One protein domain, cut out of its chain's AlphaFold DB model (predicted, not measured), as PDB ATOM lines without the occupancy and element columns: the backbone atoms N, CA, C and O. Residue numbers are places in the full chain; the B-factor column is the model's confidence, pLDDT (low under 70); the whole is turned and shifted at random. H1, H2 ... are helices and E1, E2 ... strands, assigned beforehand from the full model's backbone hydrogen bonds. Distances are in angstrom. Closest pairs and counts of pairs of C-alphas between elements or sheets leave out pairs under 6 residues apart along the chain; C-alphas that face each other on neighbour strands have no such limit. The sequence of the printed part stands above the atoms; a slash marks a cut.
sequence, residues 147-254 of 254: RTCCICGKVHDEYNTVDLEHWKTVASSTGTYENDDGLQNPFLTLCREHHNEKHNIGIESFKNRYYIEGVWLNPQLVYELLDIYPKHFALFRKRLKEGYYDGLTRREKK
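AT A GLANCE: This is residues 147 to 254 of the 254 residues of an uncharacterized protein of Leptotrichia sp. oral taxon 215 str. W9775 (UniProt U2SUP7). A short ladder of two strands, E1 and E2, forms the middle of this domain, with the helix pair H2 and H3 at one end of its longest axis and the pair H4 and H5 at the other. Loops join these parts, and the small H1 lies off to one side of the ladder. The printed part has 108 residues in the order E1, H1, E2, H2, H3, H4, H5; the sheet E1 - E2 is antiparallel and the class is mixed, helices and strands, with under half of the residues in named elements. It is compact, with a radius of gyration of the C-alphas of 14.5 A, and spans 41 by 35 by 22 A.

IN THESE COORDINATES: Start at Arg 147 and pass residues 147 to 161, which hold no named element. Find C-alpha 162 at (25.284, 7.166, 22.538); from there E1 runs 12.8 A to residue 166. Next come H1, residues 170 to 173, and E2, residues 187 to 191, 13.4 A long. H2, residues 192 to 201, measures 14.2 A, and H3 covers residues 203 to 210. Further on look for H4, residues 219 to 225, and H5, residues 234 to 241, which ends at C-alpha 241, (46.861, 23.038, 17.924).

HOW THE PARTS SIT: Look at E1 and E2 first: N 163 and O 190 are 2.8 A apart, within hydrogen-bond range. H2 is near E2, and its closest C-alpha pair with E1 is Val 162 and Arg 192, 6.4 A. H2 and H3 are close but not clearly touching, closest at the C-alphas of Lys 198 and Phe 206, 5.6 A, at a steep tilt of 58 degrees, opposite ways. H4 and H5 are also close but not clearly touching, closest at the C-alphas of Val 222 and Phe 236, 8.0 A, only just about perpendicular at 73 degrees. H1 is apart from H2, H3, H4 and H5. In H2, H3, H4 and H5 every O i to N i+4 pair is within hydrogen-bond range; H1 is too short for one.

THE WHOLE: The C-alphas farthest apart are those of Arg 209 and Gly 243, 42.0 A. The printed part has no cut, and the link from H1 to E2, 13 residues, is long. Look for low confidence at residues 250 to 254, under 70.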
ATOM      1  N   ARG A 147      26.951  12.638  27.810       93.75
ATOM      2  CA  ARG A 147      26.864  11.637  26.738       93.75
ATOM      3  C   ARG A 147      25.672  10.693  26.943       93.75
ATOM      4  O   ARG A 147      25.795   9.472  26.915       93.75
ATOM      5  N   THR A 148      24.503  11.298  27.124       90.44
ATOM      6  CA  THR A 148      23.225  10.620  27.375       90.44
ATOM      7  C   THR A 148      22.264  10.866  26.224       90.44
ATOM      8  O   THR A 148      22.208  11.974  25.705       90.44
ATOM      9  N   CYS A 149      21.490   9.867  25.801       92.31
ATOM     10  CA  CYS A 149      20.500  10.052  24.742       92.31
ATOM     11  C   CYS A 149      19.422  11.063  25.159       92.31
ATOM     12  O   CYS A 149      18.739  10.849  26.157       92.31
ATOM     13  N   CYS A 150      19.212  12.101  24.346       88.75
ATOM     14  CA  CYS A 150      18.216  13.142  24.592       88.75
ATOM     15  C   CYS A 150      16.761  12.653  24.563       88.75
ATOM     16  O   CYS A 150      15.876  13.415  24.920       88.75
ATOM     17  N   ILE A 151      16.488  11.439  24.079       87.31
ATOM     18  CA  ILE A 151      15.116  10.931  23.952       87.31
ATOM     19  C   ILE A 151      14.761   9.996  25.101       87.31
ATOM     20  O   ILE A 151      13.723  10.150  25.730       87.31
ATOM     21  N   CYS A 152      15.616   9.009  25.368       84.00
ATOM     22  CA  CYS A 152      15.315   7.961  26.342       84.00
ATOM     23  C   CYS A 152      16.179   7.996  27.600       84.00
ATOM     24  O   CYS A 152      15.974   7.174  28.485       84.00
ATOM     25  N   GLY A 153      17.165   8.890  27.695       80.44
ATOM     26  CA  GLY A 153      18.027   8.976  28.874       80.44
ATOM     27  C   GLY A 153      19.056   7.844  29.013       80.44
ATOM     28  O   GLY A 153      19.789   7.824  29.998       80.44
ATOM     29  N   LYS A 154      19.169   6.917  28.042       85.69
ATOM     30  CA  LYS A 154      20.238   5.896  28.027       85.69
ATOM     31  C   LYS A 154      21.606   6.590  28.054       85.69
ATOM     32  O   LYS A 154      21.881   7.422  27.187       85.69
ATOM     33  N   VAL A 155      22.438   6.253  29.036       90.56
ATOM     34  CA  VAL A 155      23.800   6.786  29.205       90.56
ATOM     35  C   VAL A 155      24.764   6.009  28.308       90.56
ATOM     36  O   VAL A 155      24.517   4.846  28.006       90.56
ATOM     37  N   HIS A 156      25.839   6.642  27.838       94.69
ATOM     38  CA  HIS A 156      26.914   5.925  27.158       94.69
ATOM     39  C   HIS A 156      27.721   5.080  28.150       94.69
ATOM     40  O   HIS A 156      28.376   5.628  29.035       94.69
ATOM     41  N   ASP A 157      27.712   3.766  27.964       93.88
ATOM     42  CA  ASP A 157      28.434   2.792  28.782       93.88
ATOM     43  C   ASP A 157      28.851   1.576  27.929       93.88
ATOM     44  O   ASP A 157      28.805   1.616  26.696       93.88
ATOM     45  N   GLU A 158      29.298   0.495  28.569       93.62
ATOM     46  CA  GLU A 158      29.725  -0.731  27.883       93.62
ATOM     47  C   GLU A 158      28.587  -1.466  27.141       93.62
ATOM     48  O   GLU A 158      28.858  -2.232  26.215       93.62
ATOM     49  N   TYR A 159      27.322  -1.196  27.479       92.38
ATOM     50  CA  TYR A 159      26.136  -1.820  26.881       92.38
ATOM     51  C   TYR A 159      25.397  -0.887  25.913       92.38
ATOM     52  O   TYR A 159      24.684  -1.344  25.016       92.38
ATOM     53  N   ASN A 160      25.560   0.426  26.070       92.31
ATOM     54  CA  ASN A 160      24.803   1.446  25.365       92.31
ATOM     55  C   ASN A 160      25.737   2.424  24.652       92.31
ATOM     56  O   ASN A 160      26.448   3.215  25.264       92.31
ATOM     57  N   THR A 161      25.673   2.461  23.319       96.38
ATOM     58  CA  THR A 161      26.358   3.505  22.548       96.38
ATOM     59  C   THR A 161      25.436   4.696  22.300       96.38
ATOM     60  O   THR A 161      24.470   4.597  21.540       96.38
ATOM     61  N   VAL A 162      25.781   5.831  22.908       96.69
ATOM     62  CA  VAL A 162      25.284   7.166  22.538       96.69
ATOM     63  C   VAL A 162      26.293   7.889  21.642       96.69
ATOM     64  O   VAL A 162      27.473   8.036  21.998       96.69
ATOM     65  N   ASP A 163      25.813   8.330  20.483       95.38
ATOM     66  CA  ASP A 163      26.556   9.092  19.485       95.38
ATOM     67  C   ASP A 163      26.278  10.592  19.621       95.38
ATOM     68  O   ASP A 163      25.196  11.006  20.045       95.38
ATOM     69  N   LEU A 164      27.262  11.397  19.215       96.06
ATOM     70  CA  LEU A 164      27.039  12.794  18.868       96.06
ATOM     71  C   LEU A 164      26.429  12.828  17.470       96.06
ATOM     72  O   LEU A 164      27.050  12.335  16.532       96.06
ATOM     73  N   GLU A 165      25.235  13.391  17.345       94.31
ATOM     74  CA  GLU A 165      24.514  13.458  16.082       94.31
ATOM     75  C   GLU A 165      24.454  14.893  15.567       94.31
ATOM     76  O   GLU A 165      24.015  15.810  16.269       94.31
ATOM     77  N   HIS A 166      24.850  15.077  14.309       93.62
ATOM     78  CA  HIS A 166      24.640  16.324  13.581       93.62
ATOM     79  C   HIS A 166      23.160  16.458  13.247       93.62
ATOM     80  O   HIS A 166      22.580  15.563  12.641       93.62
ATOM     81  N   TRP A 167      22.516  17.569  13.595       92.88
ATOM     82  CA  TRP A 167      21.099  17.786  13.308       92.88
ATOM     83  C   TRP A 167      20.823  17.718  11.806       92.88
ATOM     84  O   TRP A 167      19.935  16.980  11.382       92.88
ATOM     85  N   LYS A 168      21.645  18.407  11.008       88.75
ATOM     86  CA  LYS A 168      21.664  18.319   9.541       88.75
ATOM     87  C   LYS A 168      22.774  17.375   9.083       88.75
ATOM     88  O   LYS A 168      23.733  17.156   9.813       88.75
ATOM     89  N   THR A 169      22.714  16.854   7.860       84.38
ATOM     90  CA  THR A 169      23.791  15.980   7.363       84.38
ATOM     91  C   THR A 169      25.116  16.744   7.242       84.38
ATOM     92  O   THR A 169      25.135  17.928   6.891       84.38
ATOM     93  N   VAL A 170      26.239  16.061   7.479       80.50
ATOM     94  CA  VAL A 170      27.592  16.628   7.311       80.50
ATOM     95  C   VAL A 170      27.779  17.189   5.897       80.50
ATOM     96  O   VAL A 170      28.223  18.321   5.734       80.50
ATOM     97  N   ALA A 171      27.323  16.458   4.874       78.06
ATOM     98  CA  ALA A 171      27.364  16.907   3.480       78.06
ATOM     99  C   ALA A 171      26.642  18.250   3.254       78.06
ATOM    100  O   ALA A 171      27.107  19.072   2.473       78.06
ATOM    101  N   SER A 172      25.533  18.491   3.962       77.62
ATOM    102  CA  SER A 172      24.753  19.734   3.856       77.62
ATOM    103  C   SER A 172      25.293  20.907   4.683       77.62
ATOM    104  O   SER A 172      24.760  22.009   4.584       77.62
ATOM    105  N   SER A 173      26.309  20.678   5.521       80.88
ATOM    106  CA  SER A 173      26.851  21.679   6.449       80.88
ATOM    107  C   SER A 173      28.327  21.956   6.177       80.88
ATOM    108  O   SER A 173      28.669  23.011   5.654       80.88
ATOM    109  N   THR A 174      29.203  21.004   6.484       75.88
ATOM    110  CA  THR A 174      30.665  21.153   6.381       75.88
ATOM    111  C   THR A 174      31.245  20.462   5.145       75.88
ATOM    112  O   THR A 174      32.441  20.569   4.864       75.88
ATOM    113  N   GLY A 175      30.412  19.729   4.400       79.31
ATOM    114  CA  GLY A 175      30.785  18.942   3.225       79.31
ATOM    115  C   GLY A 175      31.478  17.629   3.593       79.31
ATOM    116  O   GLY A 175      31.063  16.564   3.140       79.31
ATOM    117  N   THR A 176      32.492  17.690   4.457       84.81
ATOM    118  CA  THR A 176      33.249  16.531   4.946       84.81
ATOM    119  C   THR A 176      33.406  16.569   6.463       84.81
ATOM    120  O   THR A 176      33.272  17.614   7.104       84.81
ATOM    121  N   TYR A 177      33.721  15.411   7.040       85.44
ATOM    122  CA  TYR A 177      33.996  15.284   8.471       85.44
ATOM    123  C   TYR A 177      35.302  15.979   8.885       85.44
ATOM    124  O   TYR A 177      35.418  16.482   9.996       85.44
ATOM    125  N   GLU A 178      36.279  16.057   7.978       90.31
ATOM    126  CA  GLU A 178      37.551  16.756   8.211       90.31
ATOM    127  C   GLU A 178      37.361  18.262   8.417       90.31
ATOM    128  O   GLU A 178      38.131  18.878   9.151       90.31
ATOM    129  N   ASN A 179      36.315  18.832   7.812       91.50
ATOM    130  CA  ASN A 179      35.948  20.241   7.935       91.50
ATOM    131  C   ASN A 179      35.011  20.524   9.117       91.50
ATOM    132  O   ASN A 179      34.599  21.668   9.303       91.50
ATOM    133  N   ASP A 180      34.647  19.509   9.902       92.44
ATOM    134  CA  ASP A 180      33.766  19.693  11.047       92.44
ATOM    135  C   ASP A 180      34.507  20.373  12.204       92.44
ATOM    136  O   ASP A 180      35.411  19.798  12.819       92.44
ATOM    137  N   ASP A 181      34.129  21.618  12.493       94.06
ATOM    138  CA  ASP A 181      34.594  22.383  13.650       94.06
ATOM    139  C   ASP A 181      33.564  22.442  14.790       94.06
ATOM    140  O   ASP A 181      33.824  23.079  15.809       94.06
ATOM    141  N   GLY A 182      32.416  21.773  14.645       92.38
ATOM    142  CA  GLY A 182      31.343  21.785  15.636       92.38
ATOM    143  C   GLY A 182      30.522  23.074  15.681       92.38
ATOM    144  O   GLY A 182      29.637  23.188  16.525       92.38
ATOM    145  N   LEU A 183      30.787  24.043  14.797       92.38
ATOM    146  CA  LEU A 183      30.140  25.360  14.806       92.38
ATOM    147  C   LEU A 183      29.208  25.583  13.608       92.38
ATOM    148  O   LEU A 183      28.460  26.555  13.595       92.38
ATOM    149  N   GLN A 184      29.242  24.698  12.607       90.50
ATOM    150  CA  GLN A 184      28.471  24.824  11.358       90.50
ATOM    151  C   GLN A 184      27.222  23.923  11.296       90.50
ATOM    152  O   GLN A 184      26.556  23.841  10.263       90.50
ATOM    153  N   ASN A 185      26.892  23.228  12.385       91.50
ATOM    154  CA  ASN A 185      25.737  22.336  12.471       91.50
ATOM    155  C   ASN A 185      25.182  22.350  13.907       91.50
ATOM    156  O   ASN A 185      25.978  22.435  14.843       91.50
ATOM    157  N   PRO A 186      23.858  22.269  14.123       92.06
ATOM    158  CA  PRO A 186      23.336  21.972  15.449       92.06
ATOM    159  C   PRO A 186      23.620  20.516  15.843       92.06
ATOM    160  O   PRO A 186      23.691  19.643  14.983       92.06
ATOM    161  N   PHE A 187      23.717  20.232  17.138       94.62
ATOM    162  CA  PHE A 187      24.039  18.902  17.654       94.62
ATOM    163  C   PHE A 187      23.067  18.434  18.730       94.62
ATOM    164  O   PHE A 187      22.497  19.233  19.466       94.62
ATOM    165  N   LEU A 188      22.916  17.124  18.854       94.94
ATOM    166  CA  LEU A 188      22.295  16.467  20.003       94.94
ATOM    167  C   LEU A 188      22.933  15.095  20.213       94.94
ATOM    168  O   LEU A 188      23.729  14.639  19.396       94.94
ATOM    169  N   THR A 189      22.576  14.416  21.296       95.69
ATOM    170  CA  THR A 189      23.055  13.064  21.588       95.69
ATOM    171  C   THR A 189      21.949  12.041  21.442       95.69
ATOM    172  O   THR A 189      20.887  12.163  22.052       95.69
ATOM    173  N   LEU A 190      22.197  10.977  20.680       96.12
ATOM    174  CA  LEU A 190      21.220   9.913  20.450       96.12
ATOM    175  C   LEU A 190      21.854   8.541  20.670       96.12
ATOM    176  O   LEU A 190      22.985   8.293  20.258       96.12
ATOM    177  N   CYS A 191      21.129   7.625  21.316       96.12
ATOM    178  CA  CYS A 191      21.503   6.214  21.273       96.12
ATOM    179  C   CYS A 191      21.279   5.666  19.857       96.12
ATOM    180  O   CYS A 191      20.503   6.237  19.090       96.12
ATOM    181  N   ARG A 192      21.915   4.539  19.518       96.81
ATOM    182  CA  ARG A 192      21.816   3.919  18.179       96.81
ATOM    183  C   ARG A 192      20.385   3.784  17.655       96.81
ATOM    184  O   ARG A 192      20.138   4.035  16.484       96.81
ATOM    185  N   GLU A 193      19.455   3.417  18.529       95.94
ATOM    186  CA  GLU A 193      18.034   3.266  18.214       95.94
ATOM    187  C   GLU A 193      17.415   4.578  17.705       95.94
ATOM    188  O   GLU A 193      16.957   4.639  16.567       95.94
ATOM    189  N   HIS A 194      17.487   5.653  18.497       95.69
ATOM    190  CA  HIS A 194      16.930   6.957  18.118       95.69
ATOM    191  C   HIS A 194      17.740   7.659  17.025       95.69
ATOM    192  O   HIS A 194      17.182   8.417  16.235       95.69
ATOM    193  N   HIS A 195      19.048   7.404  16.954       96.19
ATOM    194  CA  HIS A 195      19.897   7.897  15.875       96.19
ATOM    195  C   HIS A 195      19.423   7.313  14.534       96.19
ATOM    196  O   HIS A 195      19.128   8.057  13.600       96.19
ATOM    197  N   ASN A 196      19.246   5.993  14.462       96.00
ATOM    198  CA  ASN A 196      18.703   5.341  13.273       96.00
ATOM    199  C   ASN A 196      17.264   5.781  12.990       96.00
ATOM    200  O   ASN A 196      16.917   6.004  11.833       96.00
ATOM    201  N   GLU A 197      16.431   5.949  14.021       95.94
ATOM    202  CA  GLU A 197      15.069   6.457  13.846       95.94
ATOM    203  C   GLU A 197      15.072   7.820  13.152       95.94
ATOM    204  O   GLU A 197      14.376   7.975  12.152       95.94
ATOM    205  N   LYS A 198      15.887   8.777  13.616       95.25
ATOM    206  CA  LYS A 198      16.003  10.106  13.002       95.25
ATOM    207  C   LYS A 198      16.341  10.018  11.511       95.25
ATOM    208  O   LYS A 198      15.698  10.696  10.709       95.25
ATOM    209  N   HIS A 199      17.316   9.185  11.136       93.56
ATOM    210  CA  HIS A 199      17.675   8.980   9.725       93.56
ATOM    211  C   HIS A 199      16.537   8.344   8.925       93.56
ATOM    212  O   HIS A 199      16.310   8.731   7.782       93.56
ATOM    213  N   ASN A 200      15.792   7.417   9.529       95.94
ATOM    214  CA  ASN A 200      14.696   6.710   8.869       95.94
ATOM    215  C   ASN A 200      13.460   7.594   8.640       95.94
ATOM    216  O   ASN A 200      12.853   7.522   7.575       95.94
ATOM    217  N   ILE A 201      13.061   8.401   9.630       94.44
ATOM    218  CA  ILE A 201      11.816   9.193   9.569       94.44
ATOM    219  C   ILE A 201      12.031  10.638   9.100       94.44
ATOM    220  O   ILE A 201      11.066  11.329   8.765       94.44
ATOM    221  N   GLY A 202      13.285  11.093   9.066       93.50
ATOM    222  CA  GLY A 202      13.666  12.450   8.694       93.50
ATOM    223  C   GLY A 202      13.551  13.462   9.839       93.50
ATOM    224  O   GLY A 202      12.840  13.265  10.826       93.50
ATOM    225  N   ILE A 203      14.258  14.585   9.681       91.88
ATOM    226  CA  ILE A 203      14.447  15.614  10.717       91.88
ATOM    227  C   ILE A 203      13.117  16.213  11.192       91.88
ATOM    228  O   ILE A 203      12.877  16.263  12.393       91.88
ATOM    229  N   GLU A 204      12.241  16.634  10.274       90.75
ATOM    230  CA  GLU A 204      10.961  17.264  10.637       90.75
ATOM    231  C   GLU A 204      10.033  16.296  11.382       90.75
ATOM    232  O   GLU A 204       9.428  16.662  12.389       90.75
ATOM    233  N   SER A 205       9.953  15.036  10.945       89.69
ATOM    234  CA  SER A 205       9.157  14.017  11.640       89.69
ATOM    235  C   SER A 205       9.716  13.732  13.033       89.69
ATOM    236  O   SER A 205       8.955  13.636  13.990       89.69
ATOM    237  N   PHE A 206      11.044  13.634  13.164       87.94
ATOM    238  CA  PHE A 206      11.714  13.405  14.445       87.94
ATOM    239  C   PHE A 206      11.513  14.574  15.413       87.94
ATOM    240  O   PHE A 206      11.132  14.364  16.567       87.94
ATOM    241  N   LYS A 207      11.678  15.806  14.919       84.88
ATOM    242  CA  LYS A 207      11.393  17.043  15.650       84.88
ATOM    243  C   LYS A 207       9.957  17.067  16.154       84.88
ATOM    244  O   LYS A 207       9.747  17.306  17.331       84.88
ATOM    245  N   ASN A 208       8.973  16.795  15.302       80.25
ATOM    246  CA  ASN A 208       7.563  16.851  15.695       80.25
ATOM    247  C   ASN A 208       7.152  15.691  16.616       80.25
ATOM    248  O   ASN A 208       6.234  15.841  17.417       80.25
ATOM    249  N   ARG A 209       7.825  14.537  16.515       81.56
ATOM    250  CA  ARG A 209       7.568  13.369  17.366       81.56
ATOM    251  C   ARG A 209       8.069  13.570  18.792       81.56
ATOM    252  O   ARG A 209       7.354  13.237  19.732       81.56
ATOM    253  N   TYR A 210       9.293  14.070  18.943       79.44
ATOM    254  CA  TYR A 210       9.959  14.188  20.245       79.44
ATOM    255  C   TYR A 210      10.054  15.624  20.767       79.44
ATOM    256  O   TYR A 210      10.570  15.846  21.859       79.44
ATOM    257  N   TYR A 211       9.559  16.584  19.986       78.88
ATOM    258  CA  TYR A 211       9.617  18.019  20.256       78.88
ATOM    259  C   TYR A 211      11.035  18.493  20.582       78.88
ATOM    260  O   TYR A 211      11.243  19.255  21.512       78.88
ATOM    261  N   ILE A 212      12.027  18.019  19.828       82.50
ATOM    262  CA  ILE A 212      13.445  18.313  20.061       82.50
ATOM    263  C   ILE A 212      14.107  18.855  18.803       82.50
ATOM    264  O   ILE A 212      13.779  18.442  17.693       82.50
ATOM    265  N   GLU A 213      15.089  19.729  18.993       86.31
ATOM    266  CA  GLU A 213      16.015  20.168  17.955       86.31
ATOM    267  C   GLU A 213      17.457  20.086  18.454       86.31
ATOM    268  O   GLU A 213      17.718  20.088  19.660       86.31
ATOM    269  N   GLY A 214      18.406  20.014  17.520       88.12
ATOM    270  CA  GLY A 214      19.817  20.139  17.858       88.12
ATOM    271  C   GLY A 214      20.176  21.564  18.282       88.12
ATOM    272  O   GLY A 214      19.560  22.537  17.849       88.12
ATOM    273  N   VAL A 215      21.216  21.693  19.100       90.44
ATOM    274  CA  VAL A 215      21.707  22.972  19.621       90.44
ATOM    275  C   VAL A 215      22.960  23.428  18.897       90.44
ATOM    276  O   VAL A 215      23.854  22.634  18.612       90.44
ATOM    277  N   TRP A 216      23.046  24.727  18.632       90.25
ATOM    278  CA  TRP A 216      24.280  25.333  18.149       90.25
ATOM    279  C   TRP A 216      25.293  25.428  19.285       90.25
ATOM    280  O   TRP A 216      24.975  25.893  20.382       90.25
ATOM    281  N   LEU A 217      26.518  24.992  19.012       91.06
ATOM    282  CA  LEU A 217      27.618  25.073  19.960       91.06
ATOM    283  C   LEU A 217      28.399  26.372  19.753       91.06
ATOM    284  O   LEU A 217      28.446  26.932  18.660       91.06
ATOM    285  N   ASN A 218      29.044  26.835  20.818       89.19
ATOM    286  CA  ASN A 218      30.071  27.870  20.748       89.19
ATOM    287  C   ASN A 218      31.461  27.226  20.956       89.19
ATOM    288  O   ASN A 218      31.532  26.079  21.408       89.19
ATOM    289  N   PRO A 219      32.571  27.933  20.667       92.50
ATOM    290  CA  PRO A 219      33.914  27.362  20.794       92.50
ATOM    291  C   PRO A 219      34.220  26.781  22.180       92.50
ATOM    292  O   PRO A 219      34.833  25.723  22.282       92.50
ATOM    293  N   GLN A 220      33.742  27.432  23.243       90.56
ATOM    294  CA  GLN A 220      33.926  26.972  24.619       90.56
ATOM    295  C   GLN A 220      33.218  25.633  24.877       90.56
ATOM    296  O   GLN A 220      33.808  24.731  25.465       90.56
ATOM    297  N   LEU A 221      31.986  25.463  24.391       89.50
ATOM    298  CA  LEU A 221      31.263  24.195  24.482       89.50
ATOM    299  C   LEU A 221      31.938  23.106  23.645       89.50
ATOM    300  O   LEU A 221      32.126  22.005  24.146       89.50
ATOM    301  N   VAL A 222      32.360  23.395  22.408       94.38
ATOM    302  CA  VAL A 222      33.097  22.409  21.593       94.38
ATOM    303  C   VAL A 222      34.356  21.941  22.326       94.38
ATOM    304  O   VAL A 222      34.616  20.740  22.389       94.38
ATOM    305  N   TYR A 223      35.089  22.869  22.947       93.56
ATOM    306  CA  TYR A 223      36.271  22.568  23.750       93.56
ATOM    307  C   TYR A 223      35.969  21.664  24.956       93.56
ATOM    308  O   TYR A 223      36.676  20.677  25.166       93.56
ATOM    309  N   GLU A 224      34.888  21.933  25.699       91.44
ATOM    310  CA  GLU A 224      34.402  21.070  26.794       91.44
ATOM    311  C   GLU A 224      34.064  19.646  26.310       91.44
ATOM    312  O   GLU A 224      34.272  18.671  27.035       91.44
ATOM    313  N   LEU A 225      33.575  19.510  25.075       94.38
ATOM    314  CA  LEU A 225      33.130  18.242  24.497       94.38
ATOM    315  C   LEU A 225      34.253  17.406  23.852       94.38
ATOM    316  O   LEU A 225      34.022  16.240  23.518       94.38
ATOM    317  N   LEU A 226      35.469  17.946  23.696       94.69
ATOM    318  CA  LEU A 226      36.576  17.245  23.026       94.69
ATOM    319  C   LEU A 226      36.962  15.927  23.714       94.69
ATOM    320  O   LEU A 226      37.282  14.958  23.022       94.69
ATOM    321  N   ASP A 227      36.934  15.870  25.043       93.31
ATOM    322  CA  ASP A 227      37.281  14.647  25.784       93.31
ATOM    323  C   ASP A 227      36.143  13.613  25.739       93.31
ATOM    324  O   ASP A 227      36.384  12.409  25.792       93.31
ATOM    325  N   ILE A 228      34.899  14.078  25.598       94.75
ATOM    326  CA  ILE A 228      33.698  13.236  25.592       94.75
ATOM    327  C   ILE A 228      33.514  12.563  24.222       94.75
ATOM    328  O   ILE A 228      33.132  11.391  24.143       94.75
ATOM    329  N   TYR A 229      33.832  13.282  23.139       95.62
ATOM    330  CA  TYR A 229      33.691  12.817  21.756       95.62
ATOM    331  C   TYR A 229      35.042  12.832  21.023       95.62
ATOM    332  O   TYR A 229      35.271  13.667  20.142       95.62
ATOM    333  N   PRO A 230      35.949  11.882  21.323       92.38
ATOM    334  CA  PRO A 230      37.337  11.914  20.850       92.38
ATOM    335  C   PRO A 230      37.477  11.867  19.326       92.38
ATOM    336  O   PRO A 230      38.472  12.339  18.782       92.38
ATOM    337  N   LYS A 231      36.480  11.313  18.629       91.88
ATOM    338  CA  LYS A 231      36.491  11.184  17.168       91.88
ATOM    339  C   LYS A 231      35.929  12.406  16.435       91.88
ATOM    340  O   LYS A 231      36.176  12.500  15.248       91.88
ATOM    341  N   HIS A 232      35.247  13.330  17.118       93.19
ATOM    342  CA  HIS A 232      34.562  14.477  16.503       93.19
ATOM    343  C   HIS A 232      35.396  15.759  16.492       93.19
ATOM    344  O   HIS A 232      36.435  15.846  17.160       93.19
ATOM    345  N   PHE A 233      34.897  16.753  15.745       95.06
ATOM    346  CA  PHE A 233      35.429  18.117  15.666       95.06
ATOM    347  C   PHE A 233      36.853  18.182  15.091       95.06
ATOM    348  O   PHE A 233      37.751  18.805  15.666       95.06
ATOM    349  N   ALA A 234      37.082  17.495  13.969       94.88
ATOM    350  CA  ALA A 234      38.404  17.340  13.363       94.88
ATOM    351  C   ALA A 234      39.087  18.690  13.071       94.88
ATOM    352  O   ALA A 234      40.240  18.898  13.467       94.88
ATOM    353  N   LEU A 235      38.366  19.633  12.454       95.56
ATOM    354  CA  LEU A 235      38.905  20.953  12.130       95.56
ATOM    355  C   LEU A 235      39.148  21.788  13.389       95.56
ATOM    356  O   LEU A 235      40.169  22.469  13.485       95.56
ATOM    357  N   PHE A 236      38.252  21.700  14.375       96.00
ATOM    358  CA  PHE A 236      38.421  22.399  15.650       96.00
ATOM    359  C   PHE A 236      39.705  21.955  16.353       96.00
ATOM    360  O   PHE A 236      40.501  22.787  16.778       96.00
ATOM    361  N   ARG A 237      39.959  20.640  16.416       95.06
ATOM    362  CA  ARG A 237      41.184  20.079  17.014       95.06
ATOM    363  C   ARG A 237      42.443  20.523  16.284       95.06
ATOM    364  O   ARG A 237      43.459  20.759  16.934       95.06
ATOM    365  N   LYS A 238      42.395  20.616  14.953       95.12
ATOM    366  CA  LYS A 238      43.508  21.133  14.151       95.12
ATOM    367  C   LYS A 238      43.789  22.597  14.501       95.12
ATOM    368  O   LYS A 238      44.897  22.908  14.921       95.12
ATOM    369  N   ARG A 239      42.766  23.452  14.437       95.12
ATOM    370  CA  ARG A 239      42.856  24.886  14.760       95.12
ATOM    371  C   ARG A 239      43.294  25.151  16.201       95.12
ATOM    372  O   ARG A 239      44.069  26.066  16.448       95.12
ATOM    373  N   LEU A 240      42.853  24.324  17.149       93.38
ATOM    374  CA  LEU A 240      43.285  24.401  18.545       93.38
ATOM    375  C   LEU A 240      44.803  24.195  18.683       93.38
ATOM    376  O   LEU A 240      45.442  24.925  19.427       93.38
ATOM    377  N   LYS A 241      45.398  23.251  17.940       93.25
ATOM    378  CA  LYS A 241      46.861  23.038  17.924       93.25
ATOM    379  C   LYS A 241      47.627  24.174  17.241       93.25
ATOM    380  O   LYS A 241      48.808  24.353  17.510       93.25
ATOM    381  N   GLU A 242      46.966  24.902  16.349       94.88
ATOM    382  CA  GLU A 242      47.516  26.044  15.614       94.88
ATOM    383  C   GLU A 242      47.348  27.380  16.374       94.88
ATOM    384  O   GLU A 242      47.726  28.423  15.849       94.88
ATOM    385  N   GLY A 243      46.789  27.366  17.591       90.81
ATOM    386  CA  GLY A 243      46.664  28.550  18.455       90.81
ATOM    387  C   GLY A 243      45.425  29.423  18.213       90.81
ATOM    388  O   GLY A 243      45.306  30.516  18.757       90.81
ATOM    389  N   TYR A 244      44.450  28.967  17.416       90.00
ATOM    390  CA  TYR A 244      43.249  29.762  17.100       90.00
ATOM    391  C   TYR A 244      42.321  29.995  18.308       90.00
ATOM    392  O   TYR A 244      41.413  30.824  18.232       90.00
ATOM    393  N   TYR A 245      42.509  29.249  19.402       88.38
ATOM    394  CA  TYR A 245      41.589  29.197  20.541       88.38
ATOM    395  C   TYR A 245      42.291  29.326  21.907       88.38
ATOM    396  O   TYR A 245      41.770  28.840  22.909       88.38
ATOM    397  N   ASP A 246      43.442  30.001  21.975       82.25
ATOM    398  CA  ASP A 246      44.283  30.102  23.187       82.25
ATOM    399  C   ASP A 246      43.590  30.740  24.413       82.25
ATOM    400  O   ASP A 246      44.068  30.613  25.537       82.25
ATOM    401  N   GLY A 247      42.441  31.395  24.225       80.06
ATOM    402  CA  GLY A 247      41.621  31.955  25.306       80.06
ATOM    403  C   GLY A 247      40.605  30.992  25.938       80.06
ATOM    404  O   GLY A 247      39.874  31.412  26.833       80.06
ATOM    405  N   LEU A 248      40.497  29.739  25.479       84.69
ATOM    406  CA  LEU A 248      39.522  28.780  26.016       84.69
ATOM    407  C   LEU A 248      40.033  28.109  27.297       84.69
ATOM    408  O   LEU A 248      41.116  27.530  27.339       84.69
ATOM    409  N   THR A 249      39.208  28.125  28.342       75.75
ATOM    410  CA  THR A 249      39.543  27.551  29.655       75.75
ATOM    411  C   THR A 249      38.725  26.295  29.913       75.75
ATOM    412  O   THR A 249      37.516  26.292  29.682       75.75
ATOM    413  N   ARG A 250      39.325  25.222  30.445       63.34
ATOM    414  CA  ARG A 250      38.522  24.099  30.959       63.34
ATOM    415  C   ARG A 250      37.778  24.576  32.203       63.34
ATOM    416  O   ARG A 250      38.405  25.123  33.106       63.34
ATOM    417  N   ARG A 251      36.465  24.340  32.275       56.41
ATOM    418  CA  ARG A 251      35.778  24.362  33.570       56.41
ATOM    419  C   ARG A 251      36.402  23.252  34.412       56.41
ATOM    420  O   ARG A 251      36.441  22.106  33.963       56.41
ATOM    421  N   GLU A 252      36.954  23.595  35.570       44.03
ATOM    422  CA  GLU A 252      37.421  22.588  36.518       44.03
ATOM    423  C   GLU A 252      36.245  21.656  36.838       44.03
ATOM    424  O   GLU A 252      35.158  22.125  37.176       44.03
ATOM    425  N   LYS A 253      36.442  20.341  36.685       41.34
ATOM    426  CA  LYS A 253      35.537  19.359  37.287       41.34
ATOM    427  C   LYS A 253      35.744  19.480  38.797       41.34
ATOM    428  O   LYS A 253      36.766  19.004  39.288       41.34
ATOM    429  N   LYS A 254      34.849  20.187  39.480       36.41
ATOM    430  CA  LYS A 254      34.737  20.151  40.938       36.41
ATOM    431  C   LYS A 254      33.647  19.168  41.316       36.41
ATOM    432  O   LYS A 254      32.595  19.213  40.642       36.41
TER     433      LYS A 254